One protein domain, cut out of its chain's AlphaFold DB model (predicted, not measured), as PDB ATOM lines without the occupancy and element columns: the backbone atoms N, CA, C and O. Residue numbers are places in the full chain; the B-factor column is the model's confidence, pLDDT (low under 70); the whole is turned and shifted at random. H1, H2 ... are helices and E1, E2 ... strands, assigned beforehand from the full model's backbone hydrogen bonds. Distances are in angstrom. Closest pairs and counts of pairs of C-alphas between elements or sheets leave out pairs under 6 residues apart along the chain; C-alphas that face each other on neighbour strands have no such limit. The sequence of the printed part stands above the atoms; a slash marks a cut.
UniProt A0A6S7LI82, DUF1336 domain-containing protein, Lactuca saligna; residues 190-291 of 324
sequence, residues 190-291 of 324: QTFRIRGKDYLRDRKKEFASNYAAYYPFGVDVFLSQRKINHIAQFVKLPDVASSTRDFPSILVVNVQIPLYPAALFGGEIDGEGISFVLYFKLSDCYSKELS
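AT A GLANCE: This is residues 190 to 291 of the 324 residues of the protein "DUF1336 domain-containing protein" of Lactuca saligna (UniProt A0A6S7LI82). A long, twisted ribbon of three antiparallel strands, E3, E5 and E4, makes the body, and a small separate head of the two short strands E1 and E2 with the short helix H1 is set off from the end where E3 begins. H2 and the unnamed residues 235 to 249 loop back to the start of E4, while residues 262 to 267 stick out from the ribbon's other end. The 102 printed residues hold, along the chain, E1, H1, E2, E3, H2, E4, E5 and H3; the sheets run E3, E5, E4 and E1, E2, both antiparallel. The class is mixed, with 48 residues, under half, in named elements. The whole is loose, with a radius of gyration of the C-alphas of 18.3 A, and spans 47 by 41 by 23 A.

HOW THE PARTS SIT: E1, residues 193 to 195, and E2, residues 205 to 207, are antiparallel neighbours at 130 degrees, with N 194 and O 206 2.8 A apart, within hydrogen-bond range. Between them comes H1, residues 199 to 202, whose closest C-alpha pair with E2 is Tyr 199 and Lys 205, 6.9 A. E2 is apart from E3, residues 214 to 224, which bends by 68 degrees at residue 217. E3 is an edge strand and the antiparallel neighbour of E5, residues 273 to 282, at 161 degrees; N 220 and O 277 are 2.9 A apart, within hydrogen-bond range. E4, residues 250 to 258, is the other edge strand and forms a hairpin with E5, at 164 degrees, with N 253 and O 278 2.9 A apart, within hydrogen-bond range. H2, residues 231 to 234, only grazes this sheet with residues 231 to 232; its closest C-alpha pair with E4 is Ala 232 and Val 252, 7.1 A. E3, H2 and E4 form a split strand-helix-strand unit, two strands running the same way with E5 between them, and its crossover is right-handed. H3, residues 286 to 289, is not on the sheet. The three helices are too short for an O i to N i+4 pair; their single O i to N i+3 pair is within range in H2 and H3, but in H1 0 of 1 is.

IN THESE COORDINATES: E1 begins at C-alpha 193, (39.203, 53.653, -23.871). E3 measures 27.1 A from first to last C-alpha, E4 25.4 A and E5 28.4 A. E5 begins at C-alpha 273, (12.832, 45.011, -37.925), and H3 ends at C-alpha 289, (37.132, 41.689, -8.300).

THE WHOLE: The C-alphas of Phe 265 and Lys 288, the two farthest apart, are 51.0 A apart. The printed part has no cut. The links H2 to E4, 15 residues, and E4 to E5, 14 residues, are long. The mean pLDDT of the printed part is 88.1, and residues 241 to 245 and 287 are under 70.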
ATOM      1  N   GLN A 190      40.770  45.703 -23.132       91.56
ATOM      2  CA  GLN A 190      41.841  46.696 -23.143       91.56
ATOM      3  C   GLN A 190      41.920  47.501 -24.450       91.56
ATOM      4  O   GLN A 190      42.524  48.568 -24.471       91.56
ATOM      5  N   THR A 191      41.279  47.055 -25.536       90.69
ATOM      6  CA  THR A 191      41.178  47.841 -26.773       90.69
ATOM      7  C   THR A 191      40.306  49.093 -26.593       90.69
ATOM      8  O   THR A 191      40.470  50.081 -27.311       90.69
ATOM      9  N   PHE A 192      39.394  49.098 -25.617       90.31
ATOM     10  CA  PHE A 192      38.474  50.208 -25.388       90.31
ATOM     11  C   PHE A 192      39.050  51.243 -24.419       90.31
ATOM     12  O   PHE A 192      39.570  50.916 -23.353       90.31
ATOM     13  N   ARG A 193      38.893  52.527 -24.762       93.25
ATOM     14  CA  ARG A 193      39.203  53.653 -23.871       93.25
ATOM     15  C   ARG A 193      37.937  54.103 -23.146       93.25
ATOM     16  O   ARG A 193      37.035  54.668 -23.769       93.25
ATOM     17  N   ILE A 194      37.875  53.872 -21.841       91.88
ATOM     18  CA  ILE A 194      36.723  54.158 -20.984       91.88
ATOM     19  C   ILE A 194      36.936  55.436 -20.163       91.88
ATOM     20  O   ILE A 194      38.049  55.942 -20.024       91.88
ATOM     21  N   ARG A 195      35.837  56.011 -19.662       92.31
ATOM     22  CA  ARG A 195      35.885  57.181 -18.775       92.31
ATOM     23  C   ARG A 195      36.425  56.734 -17.418       92.31
ATOM     24  O   ARG A 195      35.763  55.943 -16.749       92.31
ATOM     25  N   GLY A 196      37.600  57.235 -17.043       87.81
ATOM     26  CA  GLY A 196      38.198  56.940 -15.746       87.81
ATOM     27  C   GLY A 196      37.475  57.625 -14.591       87.81
ATOM     28  O   GLY A 196      36.590  58.464 -14.792       87.81
ATOM     29  N   LYS A 197      37.879  57.293 -13.363       86.62
ATOM     30  CA  LYS A 197      37.266  57.815 -12.128       86.62
ATOM     31  C   LYS A 197      37.206  59.349 -12.085       86.62
ATOM     32  O   LYS A 197      36.222  59.908 -11.605       86.62
ATOM     33  N   ASP A 198      38.214  60.020 -12.637       91.31
ATOM     34  CA  ASP A 198      38.346  61.481 -12.627       91.31
ATOM     35  C   ASP A 198      37.936  62.163 -13.950       91.31
ATOM     36  O   ASP A 198      38.154  63.367 -14.118       91.31
ATOM     37  N   TYR A 199      37.255  61.438 -14.855       91.38
ATOM     38  CA  TYR A 199      36.898  61.916 -16.203       91.38
ATOM     39  C   TYR A 199      36.163  63.259 -16.216       91.38
ATOM     40  O   TYR A 199      36.353  64.076 -17.113       91.38
ATOM     41  N   LEU A 200      35.299  63.515 -15.229       92.81
ATOM     42  CA  LEU A 200      34.547  64.773 -15.166       92.81
ATOM     43  C   LEU A 200      35.457  65.998 -14.990       92.81
ATOM     44  O   LEU A 200      35.076  67.099 -15.381       92.81
ATOM     45  N   ARG A 201      36.651  65.812 -14.420       94.31
ATOM     46  CA  ARG A 201      37.627  66.880 -14.178       94.31
ATOM     47  C   ARG A 201      38.649  66.973 -15.299       94.31
ATOM     48  O   ARG A 201      38.916  68.067 -15.784       94.31
ATOM     49  N   ASP A 202      39.222  65.844 -15.704       94.31
ATOM     50  CA  ASP A 202      40.342  65.818 -16.646       94.31
ATOM     51  C   ASP A 202      39.932  65.542 -18.103       94.31
ATOM     52  O   ASP A 202      40.721  65.791 -19.016       94.31
ATOM     53  N   ARG A 203      38.700  65.061 -18.332       93.19
ATOM     54  CA  ARG A 203      38.168  64.569 -19.617       93.19
ATOM     55  C   ARG A 203      39.039  63.491 -20.272       93.19
ATOM     56  O   ARG A 203      38.984  63.308 -21.491       93.19
ATOM     57  N   LYS A 204      39.842  62.759 -19.496       94.19
ATOM     58  CA  LYS A 204      40.777  61.759 -20.021       94.19
ATOM     59  C   LYS A 204      40.169  60.368 -20.017       94.19
ATOM     60  O   LYS A 204      39.712  59.863 -18.998       94.19
ATOM     61  N   LYS A 205      40.221  59.719 -21.179       94.81
ATOM     62  CA  LYS A 205      39.887  58.299 -21.302       94.81
ATOM     63  C   LYS A 205      41.136  57.448 -21.104       94.81
ATOM     64  O   LYS A 205      42.155  57.679 -21.769       94.81
ATOM     65  N   GLU A 206      41.014  56.448 -20.250       92.19
ATOM     66  CA  GLU A 206      42.036  55.443 -19.975       92.19
ATOM     67  C   GLU A 206      41.646  54.110 -20.608       92.19
ATOM     68  O   GLU A 206      40.473  53.875 -20.897       92.19
ATOM     69  N   PHE A 207      42.626  53.260 -20.900       92.50
ATOM     70  CA  PHE A 207      42.328  51.916 -21.388       92.50
ATOM     71  C   PHE A 207      41.578  51.135 -20.312       92.50
ATOM     72  O   PHE A 207      41.899  51.246 -19.129       92.50
ATOM     73  N   ALA A 208      40.577  50.360 -20.723       89.19
ATOM     74  CA  ALA A 208      39.903  49.467 -19.800       89.19
ATOM     75  C   ALA A 208      40.894  48.432 -19.252       89.19
ATOM     76  O   ALA A 208      41.879  48.071 -19.906       89.19
ATOM     77  N   SER A 209      40.609  47.935 -18.050       85.81
ATOM     78  CA  SER A 209      41.298  46.770 -17.504       85.81
ATOM     79  C   SER A 209      41.228  45.607 -18.496       85.81
ATOM     80  O   SER A 209      40.274  45.491 -19.262       85.81
ATOM     81  N   ASN A 210      42.210  44.709 -18.466       84.81
ATOM     82  CA  ASN A 210      42.268  43.512 -19.316       84.81
ATOM     83  C   ASN A 210      41.218  42.439 -18.951       84.81
ATOM     84  O   ASN A 210      41.371  41.266 -19.285       84.81
ATOM     85  N   TYR A 211      40.157  42.839 -18.262       84.75
ATOM     86  CA  TYR A 211      39.122  41.977 -17.742       84.75
ATOM     87  C   TYR A 211      37.751  42.647 -17.878       84.75
ATOM     88  O   TYR A 211      37.621  43.864 -17.728       84.75
ATOM     89  N   ALA A 212      36.723  41.845 -18.157       87.88
ATOM     90  CA  ALA A 212      35.338  42.290 -18.245       87.88
ATOM     91  C   ALA A 212      34.426  41.416 -17.378       87.88
ATOM     92  O   ALA A 212      34.632  40.215 -17.234       87.88
ATOM     93  N   ALA A 213      33.361  42.017 -16.843       89.50
ATOM     94  CA  ALA A 213      32.350  41.291 -16.075       89.50
ATOM     95  C   ALA A 213      31.699  40.163 -16.893       89.50
ATOM     96  O   ALA A 213      31.444  39.079 -16.374       89.50
ATOM     97  N   TYR A 214      31.456  40.421 -18.178       92.06
ATOM     98  CA  TYR A 214      30.788  39.515 -19.100       92.06
ATOM     99  C   TYR A 214      31.623  39.322 -20.365       92.06
ATOM    100  O   TYR A 214      32.103  40.295 -20.947       92.06
ATOM    101  N   TYR A 215      31.731  38.074 -20.818       92.81
ATOM    102  CA  TYR A 215      32.426  37.699 -22.048       92.81
ATOM    103  C   TYR A 215      31.424  37.222 -23.102       92.81
ATOM    104  O   TYR A 215      30.546  36.417 -22.775       92.81
ATOM    105  N   PRO A 216      31.516  37.702 -24.356       94.81
ATOM    106  CA  PRO A 216      30.605  37.281 -25.410       94.81
ATOM    107  C   PRO A 216      30.849  35.812 -25.756       94.81
ATOM    108  O   PRO A 216      31.994  35.371 -25.841       94.81
ATOM    109  N   PHE A 217      29.773  35.064 -25.986       95.12
ATOM    110  CA  PHE A 217      29.859  33.673 -26.443       95.12
ATOM    111  C   PHE A 217      29.084  33.404 -27.733       95.12
ATOM    112  O   PHE A 217      29.173  32.302 -28.267       95.12
ATOM    113  N   GLY A 218      28.341  34.384 -28.252       96.38
ATOM    114  CA  GLY A 218      27.666  34.223 -29.530       96.38
ATOM    115  C   GLY A 218      26.828  35.417 -29.955       96.38
ATOM    116  O   GLY A 218      26.538  36.320 -29.162       96.38
ATOM    117  N   VAL A 219      26.423  35.382 -31.223       97.12
ATOM    118  CA  VAL A 219      25.559  36.375 -31.861       97.12
ATOM    119  C   VAL A 219      24.531  35.657 -32.737       97.12
ATOM    120  O   VAL A 219      24.872  34.701 -33.430       97.12
ATOM    121  N   ASP A 220      23.287  36.131 -32.722       97.00
ATOM    122  CA  ASP A 220      22.237  35.722 -33.661       97.00
ATOM    123  C   ASP A 220      21.592  36.949 -34.323       97.00
ATOM    124  O   ASP A 220      21.608  38.054 -33.769       97.00
ATOM    125  N   VAL A 221      20.977  36.747 -35.494       96.12
ATOM    126  CA  VAL A 221      20.261  37.796 -36.233       96.12
ATOM    127  C   VAL A 221      18.845  37.328 -36.548       96.12
ATOM    128  O   VAL A 221      18.642  36.364 -37.278       96.12
ATOM    129  N   PHE A 222      17.842  38.039 -36.037       95.12
ATOM    130  CA  PHE A 222      16.436  37.730 -36.301       95.12
ATOM    131  C   PHE A 222      15.806  38.798 -37.183       95.12
ATOM    132  O   PHE A 222      15.889  39.985 -36.876       95.12
ATOM    133  N   LEU A 223      15.105  38.375 -38.234       95.19
ATOM    134  CA  LEU A 223      14.144  39.220 -38.936       95.19
ATOM    135  C   LEU A 223      12.765  39.006 -38.317       95.19
ATOM    136  O   LEU A 223      12.343  37.875 -38.073       95.19
ATOM    137  N   SER A 224      12.060  40.097 -38.055       93.62
ATOM    138  CA  SER A 224      10.796  40.074 -37.330       93.62
ATOM    139  C   SER A 224       9.814  41.067 -37.934       93.62
ATOM    140  O   SER A 224      10.208  42.152 -38.339       93.62
ATOM    141  N   GLN A 225       8.530  40.706 -38.003       93.56
ATOM    142  CA  GLN A 225       7.473  41.616 -38.476       93.56
ATOM    143  C   GLN A 225       7.078  42.661 -37.420       93.56
ATOM    144  O   GLN A 225       6.405  43.635 -37.743       93.56
ATOM    145  N   ARG A 226       7.453  42.410 -36.163       92.69
ATOM    146  CA  ARG A 226       7.185  43.222 -34.976       92.69
ATOM    147  C   ARG A 226       8.358  43.095 -34.015       92.69
ATOM    148  O   ARG A 226       9.046  42.075 -34.013       92.69
ATOM    149  N   LYS A 227       8.539  44.091 -33.160       91.62
ATOM    150  CA  LYS A 227       9.566  44.143 -32.118       91.62
ATOM    151  C   LYS A 227       9.470  42.952 -31.169       91.62
ATOM    152  O   LYS A 227       8.386  42.548 -30.748       91.62
ATOM    153  N   ILE A 228      10.629  42.422 -30.772       91.81
ATOM    154  CA  ILE A 228      10.723  41.255 -29.890       91.81
ATOM    155  C   ILE A 228      11.265  41.662 -28.516       91.81
ATOM    156  O   ILE A 228      12.473  41.714 -28.298       91.81
ATOM    157  N   ASN A 229      10.374  41.917 -27.560       89.69
ATOM    158  CA  ASN A 229      10.775  42.403 -26.232       89.69
ATOM    159  C   ASN A 229      11.536  41.350 -25.410       89.69
ATOM    160  O   ASN A 229      12.554  41.661 -24.804       89.69
ATOM    161  N   HIS A 230      11.081  40.095 -25.423       93.38
ATOM    162  CA  HIS A 230      11.665  39.021 -24.615       93.38
ATOM    163  C   HIS A 230      12.339  37.960 -25.494       93.38
ATOM    164  O   HIS A 230      11.925  36.805 -25.530       93.38
ATOM    165  N   ILE A 231      13.371  38.363 -26.244       94.62
ATOM    166  CA  ILE A 231      14.004  37.514 -27.270       94.62
ATOM    167  C   ILE A 231      14.557  36.187 -26.720       94.62
ATOM    168  O   ILE A 231      14.536  35.174 -27.414       94.62
ATOM    169  N   ALA A 232      14.955  36.160 -25.444       94.12
ATOM    170  CA  ALA A 232      15.462  34.971 -24.761       94.12
ATOM    171  C   ALA A 232      14.479  33.782 -24.781       94.12
ATOM    172  O   ALA A 232      14.908  32.633 -24.783       94.12
ATOM    173  N   GLN A 233      13.165  34.027 -24.867       93.56
ATOM    174  CA  GLN A 233      12.170  32.951 -24.950       93.56
ATOM    175  C   GLN A 233      12.146  32.247 -26.314       93.56
ATOM    176  O   GLN A 233      11.470  31.234 -26.457       93.56
ATOM    177  N   PHE A 234      12.821  32.783 -27.328       92.94
ATOM    178  CA  PHE A 234      12.854  32.201 -28.669       92.94
ATOM    179  C   PHE A 234      14.114  31.380 -28.920       92.94
ATOM    180  O   PHE A 234      14.198  30.720 -29.949       92.94
ATOM    181  N   VAL A 235      15.057  31.361 -27.976       94.69
ATOM    182  CA  VAL A 235      16.321  30.628 -28.088       94.69
ATOM    183  C   VAL A 235      16.510  29.658 -26.929       94.69
ATOM    184  O   VAL A 235      15.893  29.780 -25.868       94.69
ATOM    185  N   LYS A 236      17.347  28.647 -27.145       95.50
ATOM    186  CA  LYS A 236      17.826  27.749 -26.102       95.50
ATOM    187  C   LYS A 236      19.127  28.325 -25.548       95.50
ATOM    188  O   LYS A 236      20.170  28.235 -26.193       95.50
ATOM    189  N   LEU A 237      19.040  28.934 -24.367       94.50
ATOM    190  CA  LEU A 237      20.203  29.415 -23.624       94.50
ATOM    191  C   LEU A 237      20.969  28.232 -23.001       94.50
ATOM    192  O   LEU A 237      20.345  27.217 -22.674       94.50
ATOM    193  N   PRO A 238      22.304  28.333 -22.857       92.00
ATOM    194  CA  PRO A 238      23.086  27.314 -22.173       92.00
ATOM    195  C   PRO A 238      22.686  27.227 -20.700       92.00
ATOM    196  O   PRO A 238      22.390  28.240 -20.066       92.00
ATOM    197  N   ASP A 239      22.702  26.009 -20.162       86.69
ATOM    198  CA  ASP A 239      22.529  25.799 -18.732       86.69
ATOM    199  C   ASP A 239      23.827  26.201 -18.033       86.69
ATOM    200  O   ASP A 239      24.888  25.606 -18.236       86.69
ATOM    201  N   VAL A 240      23.760  27.288 -17.282       81.38
ATOM    202  CA  VAL A 240      24.878  27.823 -16.518       81.38
ATOM    203  C   VAL A 240      24.518  27.688 -15.056       81.38
ATOM    204  O   VAL A 240      23.500  28.214 -14.603       81.38
ATOM    205  N   ALA A 241      25.378  26.992 -14.311       67.31
ATOM    206  CA  ALA A 241      25.254  26.913 -12.867       67.31
ATOM    207  C   ALA A 241      25.091  28.334 -12.315       67.31
ATOM    208  O   ALA A 241      25.855  29.236 -12.666       67.31
ATOM    209  N   SER A 242      24.069  28.540 -11.485       61.53
ATOM    210  CA  SER A 242      23.834  29.809 -10.795       61.53
ATOM    211  C   SER A 242      24.941  29.998  -9.755       61.53
ATOM    212  O   SER A 242      24.766  29.695  -8.581       61.53
ATOM    213  N   SER A 243      26.133  30.392 -10.208       57.53
ATOM    214  CA  SER A 243      27.359  30.386  -9.405       57.53
ATOM    215  C   SER A 243      27.416  31.530  -8.395       57.53
ATOM    216  O   SER A 243      28.229  31.490  -7.477       57.53
ATOM    217  N   THR A 244      26.529  32.523  -8.502       58.38
ATOM    218  CA  THR A 244      26.399  33.591  -7.507       58.38
ATOM    219  C   THR A 244      24.957  34.092  -7.486       58.38
ATOM    220  O   THR A 244      24.415  34.429  -8.533       58.38
ATOM    221  N   ARG A 245      24.328  34.173  -6.306       59.38
ATOM    222  CA  ARG A 245      22.962  34.716  -6.128       59.38
ATOM    223  C   ARG A 245      22.841  36.195  -6.550       59.38
ATOM    224  O   ARG A 245      21.735  36.693  -6.721       59.38
ATOM    225  N   ASP A 246      23.975  36.865  -6.737       71.94
ATOM    226  CA  ASP A 246      24.071  38.322  -6.811       71.94
ATOM    227  C   ASP A 246      24.042  38.875  -8.254       71.94
ATOM    228  O   ASP A 246      23.723  40.050  -8.441       71.94
ATOM    229  N   PHE A 247      24.350  38.063  -9.279       79.12
ATOM    230  CA  PHE A 247      24.436  38.514 -10.681       79.12
ATOM    231  C   PHE A 247      23.890  37.476 -11.672       79.12
ATOM    232  O   PHE A 247      24.122  36.278 -11.489       79.12
ATOM    233  N   PRO A 248      23.213  37.907 -12.755       86.88
ATOM    234  CA  PRO A 248      22.738  36.987 -13.779       86.88
ATOM    235  C   PRO A 248      23.916  36.337 -14.513       86.88
ATOM    236  O   PRO A 248      24.829  37.006 -14.982       86.88
ATOM    237  N   SER A 249      23.892  35.014 -14.646       90.31
ATOM    238  CA  SER A 249      24.964  34.250 -15.299       90.31
ATOM    239  C   SER A 249      25.028  34.469 -16.816       90.31
ATOM    240  O   SER A 249      26.087  34.282 -17.419       90.31
ATOM    241  N   ILE A 250      23.919  34.889 -17.433       93.12
ATOM    242  CA  ILE A 250      23.827  35.250 -18.850       93.12
ATOM    243  C   ILE A 250      23.222  36.644 -18.982       93.12
ATOM    244  O   ILE A 250      22.149  36.922 -18.447       93.12
ATOM    245  N   LEU A 251      23.877  37.484 -19.777       94.69
ATOM    246  CA  LEU A 251      23.345  38.749 -20.261       94.69
ATOM    247  C   LEU A 251      22.963  38.594 -21.737       94.69
ATOM    248  O   LEU A 251      23.790  38.210 -22.564       94.69
ATOM    249  N   VAL A 252      21.708  38.908 -22.065       97.00
ATOM    250  CA  VAL A 252      21.199  38.929 -23.444       97.00
ATOM    251  C   VAL A 252      20.922  40.374 -23.835       97.00
ATOM    252  O   VAL A 252      20.060  41.023 -23.243       97.00
ATOM    253  N   VAL A 253      21.635  40.876 -24.841       97.00
ATOM    254  CA  VAL A 253      21.443  42.231 -25.370       97.00
ATOM    255  C   VAL A 253      20.744  42.135 -26.716       97.00
ATOM    256  O   VAL A 253      21.274  41.543 -27.651       97.00
ATOM    257  N   ASN A 254      19.551  42.725 -26.813       97.12
ATOM    258  CA  ASN A 254      18.791  42.795 -28.057       97.12
ATOM    259  C   ASN A 254      18.881  44.200 -28.666       97.12
ATOM    260  O   ASN A 254      18.265  45.139 -28.158       97.12
ATOM    261  N   VAL A 255      19.614  44.338 -29.769       97.12
ATOM    262  CA  VAL A 255      19.683  45.574 -30.552       97.12
ATOM    263  C   VAL A 255      18.659  45.499 -31.682       97.12
ATOM    264  O   VAL A 255      18.870  44.820 -32.686       97.12
ATOM    265  N   GLN A 256      17.546  46.214 -31.514       95.25
ATOM    266  CA  GLN A 256      16.453  46.241 -32.486       95.25
ATOM    267  C   GLN A 256      16.589  47.418 -33.454       95.25
ATOM    268  O   GLN A 256      16.557  48.582 -33.050       95.25
ATOM    269  N   ILE A 257      16.677  47.104 -34.741       95.06
ATOM    270  CA  ILE A 257      16.787  48.064 -35.834       95.06
ATOM    271  C   ILE A 257      15.472  48.048 -36.623       95.06
ATOM    272  O   ILE A 257      15.173  47.047 -37.282       95.06
ATOM    273  N   PRO A 258      14.673  49.129 -36.580       94.12
ATOM    274  CA  PRO A 258      13.453  49.217 -37.368       94.12
ATOM    275  C   PRO A 258      13.788  49.336 -38.861       94.12
ATOM    276  O   PRO A 258      14.603  50.169 -39.259       94.12
ATOM    277  N   LEU A 259      13.128  48.527 -39.689       93.50
ATOM    278  CA  LEU A 259      13.164  48.613 -41.153       93.50
ATOM    279  C   LEU A 259      11.966  49.385 -41.726       93.50
ATOM    280  O   LEU A 259      11.901  49.638 -42.929       93.50
ATOM    281  N   TYR A 260      11.023  49.793 -40.875       88.75
ATOM    282  CA  TYR A 260       9.895  50.636 -41.261       88.75
ATOM    283  C   TYR A 260      10.232  52.137 -41.160       88.75
ATOM    284  O   TYR A 260      11.065  52.549 -40.347       88.75
ATOM    285  N   PRO A 261       9.571  52.996 -41.961       86.81
ATOM    286  CA  PRO A 261       9.732  54.445 -41.868       86.81
ATOM    287  C   PRO A 261       9.295  54.997 -40.505       86.81
ATOM    288  O   PRO A 261       8.274  54.586 -39.957       86.81
ATOM    289  N   ALA A 262      10.014  55.995 -39.987       85.81
ATOM    290  CA  ALA A 262       9.627  56.673 -38.753       85.81
ATOM    291  C   ALA A 262       8.263  57.377 -38.901       85.81
ATOM    292  O   ALA A 262       8.068  58.196 -39.802       85.81
ATOM    293  N   ALA A 263       7.333  57.097 -37.990       83.25
ATOM    294  CA  ALA A 263       6.050  57.787 -37.921       83.25
ATOM    295  C   ALA A 263       6.179  59.081 -37.096       83.25
ATOM    296  O   ALA A 263       6.625  59.049 -35.953       83.25
ATOM    297  N   LEU A 264       5.772  60.225 -37.658       76.44
ATOM    298  CA  LEU A 264       5.855  61.534 -36.984       76.44
ATOM    299  C   LEU A 264       4.561  61.944 -36.252       76.44
ATOM    300  O   LEU A 264       4.589  62.885 -35.465       76.44
ATOM    301  N   PHE A 265       3.440  61.247 -36.481       78.38
ATOM    302  CA  PHE A 265       2.117  61.638 -35.967       78.38
ATOM    303  C   PHE A 265       1.265  60.435 -35.533       78.38
ATOM    304  O   PHE A 265       0.249  60.136 -36.147       78.38
ATOM    305  N   GLY A 266       1.690  59.724 -34.482       71.00
ATOM    306  CA  GLY A 266       0.866  58.677 -33.853       71.00
ATOM    307  C   GLY A 266       0.594  57.444 -34.726       71.00
ATOM    308  O   GLY A 266      -0.395  56.754 -34.505       71.00
ATOM    309  N   GLY A 267       1.446  57.180 -35.722       71.44
ATOM    310  CA  GLY A 267       1.402  55.938 -36.500       71.44
ATOM    311  C   GLY A 267       1.924  54.738 -35.704       71.44
ATOM    312  O   GLY A 267       2.534  54.908 -34.648       71.44
ATOM    313  N   GLU A 268       1.701  53.529 -36.223       71.62
ATOM    314  CA  GLU A 268       2.196  52.287 -35.621       71.62
ATOM    315  C   GLU A 268       3.730  52.354 -35.479       71.62
ATOM    316  O   GLU A 268       4.462  52.499 -36.458       71.62
ATOM    317  N   ILE A 269       4.215  52.326 -34.234       82.12
ATOM    318  CA  ILE A 269       5.649  52.367 -33.891       82.12
ATOM    319  C   ILE A 269       6.240  50.967 -33.716       82.12
ATOM    320  O   ILE A 269       7.349  50.832 -33.188       82.12
ATOM    321  N   ASP A 270       5.490  49.945 -34.106       89.94
ATOM    322  CA  ASP A 270       5.876  48.545 -34.109       89.94
ATOM    323  C   ASP A 270       5.734  48.019 -35.536       89.94
ATOM    324  O   ASP A 270       4.734  48.268 -36.203       89.94
ATOM    325  N   GLY A 271       6.764  47.357 -36.037       90.56
ATOM    326  CA  GLY A 271       6.821  46.960 -37.432       90.56
ATOM    327  C   GLY A 271       8.071  46.161 -37.737       90.56
ATOM    328  O   GLY A 271       8.824  45.785 -36.836       90.56
ATOM    329  N   GLU A 272       8.280  45.916 -39.028       94.81
ATOM    330  CA  GLU A 272       9.360  45.063 -39.507       94.81
ATOM    331  C   GLU A 272      10.733  45.556 -39.035       94.81
ATOM    332  O   GLU A 272      11.065  46.736 -39.151       94.81
ATOM    333  N   GLY A 273      11.546  44.659 -38.498       95.19
ATOM    334  CA  GLY A 273      12.832  45.011 -37.925       95.19
ATOM    335  C   GLY A 273      13.788  43.837 -37.831       95.19
ATOM    336  O   GLY A 273      13.388  42.668 -37.850       95.19
ATOM    337  N   ILE A 274      15.064  44.181 -37.697       96.38
ATOM    338  CA  ILE A 274      16.158  43.247 -37.439       96.38
ATOM    339  C   ILE A 274      16.499  43.318 -35.954       96.38
ATOM    340  O   ILE A 274      16.588  44.404 -35.391       96.38
ATOM    341  N   SER A 275      16.707  42.171 -35.319       96.75
ATOM    342  CA  SER A 275      17.264  42.074 -33.969       96.75
ATOM    343  C   SER A 275      18.646  41.439 -34.044       96.75
ATOM    344  O   SER A 275      18.752  40.267 -34.401       96.75
ATOM    345  N   PHE A 276      19.688  42.196 -33.698       96.81
ATOM    346  CA  PHE A 276      20.999  41.628 -33.383       96.81
ATOM    347  C   PHE A 276      20.997  41.228 -31.913       96.81
ATOM    348  O   PHE A 276      20.823  42.076 -31.035       96.81
ATOM    349  N   VAL A 277      21.163  39.938 -31.649       97.81
ATOM    350  CA  VAL A 277      21.114  39.386 -30.297       97.81
ATOM    351  C   VAL A 277      22.511  38.958 -29.908       97.81
ATOM    352  O   VAL A 277      23.077  38.060 -30.523       97.81
ATOM    353  N   LEU A 278      23.062  39.620 -28.899       97.50
ATOM    354  CA  LEU A 278      24.393  39.347 -28.382       97.50
ATOM    355  C   LEU A 278      24.256  38.634 -27.044       97.50
ATOM    356  O   LEU A 278      23.526  39.094 -26.158       97.50
ATOM    357  N   TYR A 279      24.969  37.524 -26.901       97.38
ATOM    358  CA  TYR A 279      24.935  36.714 -25.696       97.38
ATOM    359  C   TYR A 279      26.269  36.779 -24.977       97.38
ATOM    360  O   TYR A 279      27.322  36.544 -25.575       97.38
ATOM    361  N   PHE A 280      26.211  37.054 -23.680       95.56
ATOM    362  CA  PHE A 280      27.389  37.124 -22.838       95.56
ATOM    363  C   PHE A 280      27.234  36.251 -21.605       95.56
ATOM    364  O   PHE A 280      26.153  36.166 -21.021       95.56
ATOM    365  N   LYS A 281      28.333  35.628 -21.197       93.88
ATOM    366  CA  LYS A 281      28.429  34.824 -19.985       93.88
ATOM    367  C   LYS A 281      29.163  35.630 -18.923       93.88
ATOM    368  O   LYS A 281      30.182  36.252 -19.223       93.88
ATOM    369  N   LEU A 282      28.647  35.615 -17.698       91.44
ATOM    370  CA  LEU A 282      29.334  36.187 -16.548       91.44
ATOM    371  C   LEU A 282      30.677  35.476 -16.348       91.44
ATOM    372  O   LEU A 282      30.762  34.248 -16.432       91.44
ATOM    373  N   SER A 283      31.722  36.247 -16.089       88.56
ATOM    374  CA  SER A 283      33.027  35.697 -15.758       88.56
ATOM    375  C   SER A 283      33.027  35.069 -14.365       88.56
ATOM    376  O   SER A 283      32.577  35.675 -13.391       88.56
ATOM    377  N   ASP A 284      33.613  33.877 -14.254       81.88
ATOM    378  CA  ASP A 284      33.686  33.119 -13.001       81.88
ATOM    379  C   ASP A 284      34.535  33.830 -11.922       81.88
ATOM    380  O   ASP A 284      34.390  33.563 -10.728       81.88
ATOM    381  N   CYS A 285      35.401  34.768 -12.319       76.56
ATOM    382  CA  CYS A 285      36.240  35.551 -11.406       76.56
ATOM    383  C   CYS A 285      35.583  36.850 -10.914       76.56
ATOM    384  O   CYS A 285      36.143  37.513 -10.044       76.56
ATOM    385  N   TYR A 286      34.399  37.220 -11.418       78.06
ATOM    386  CA  TYR A 286      33.859  38.572 -11.230       78.06
ATOM    387  C   TYR A 286      33.588  38.924  -9.769       78.06
ATOM    388  O   TYR A 286      33.895  40.028  -9.328       78.06
ATOM    389  N   SER A 287      33.100  37.968  -8.981       69.62
ATOM    390  CA  SER A 287      32.830  38.166  -7.554       69.62
ATOM    391  C   SER A 287      34.080  38.481  -6.726       69.62
ATOM    392  O   SER A 287      33.969  39.112  -5.679       69.62
ATOM    393  N   LYS A 288      35.275  38.085  -7.180       71.75
ATOM    394  CA  LYS A 288      36.542  38.366  -6.482       71.75
ATOM    395  C   LYS A 288      37.062  39.776  -6.750       71.75
ATOM    396  O   LYS A 288      37.853  40.287  -5.967       71.75
ATOM    397  N   GLU A 289      36.633  40.387  -7.848       71.12
ATOM    398  CA  GLU A 289      37.132  41.689  -8.300       71.12
ATOM    399  C   GLU A 289      36.238  42.857  -7.878       71.12
ATOM    400  O   GLU A 289      36.643  44.018  -7.922       71.12
ATOM    401  N   LEU A 290      35.016  42.561  -7.439       70.62
ATOM    402  CA  LEU A 290      34.094  43.568  -6.940       70.62
ATOM    403  C   LEU A 290      34.493  44.033  -5.541       70.62
ATOM    404  O   LEU A 290      34.614  43.222  -4.624       70.62
ATOM    405  N   SER A 291      34.587  45.352  -5.358       70.50
ATOM    406  CA  SER A 291      34.648  45.960  -4.024       70.50
ATOM    407  C   SER A 291      33.479  45.469  -3.165       70.50
ATOM    408  O   SER A 291      32.348  45.391  -3.656       70.50
TER     409      SER A 291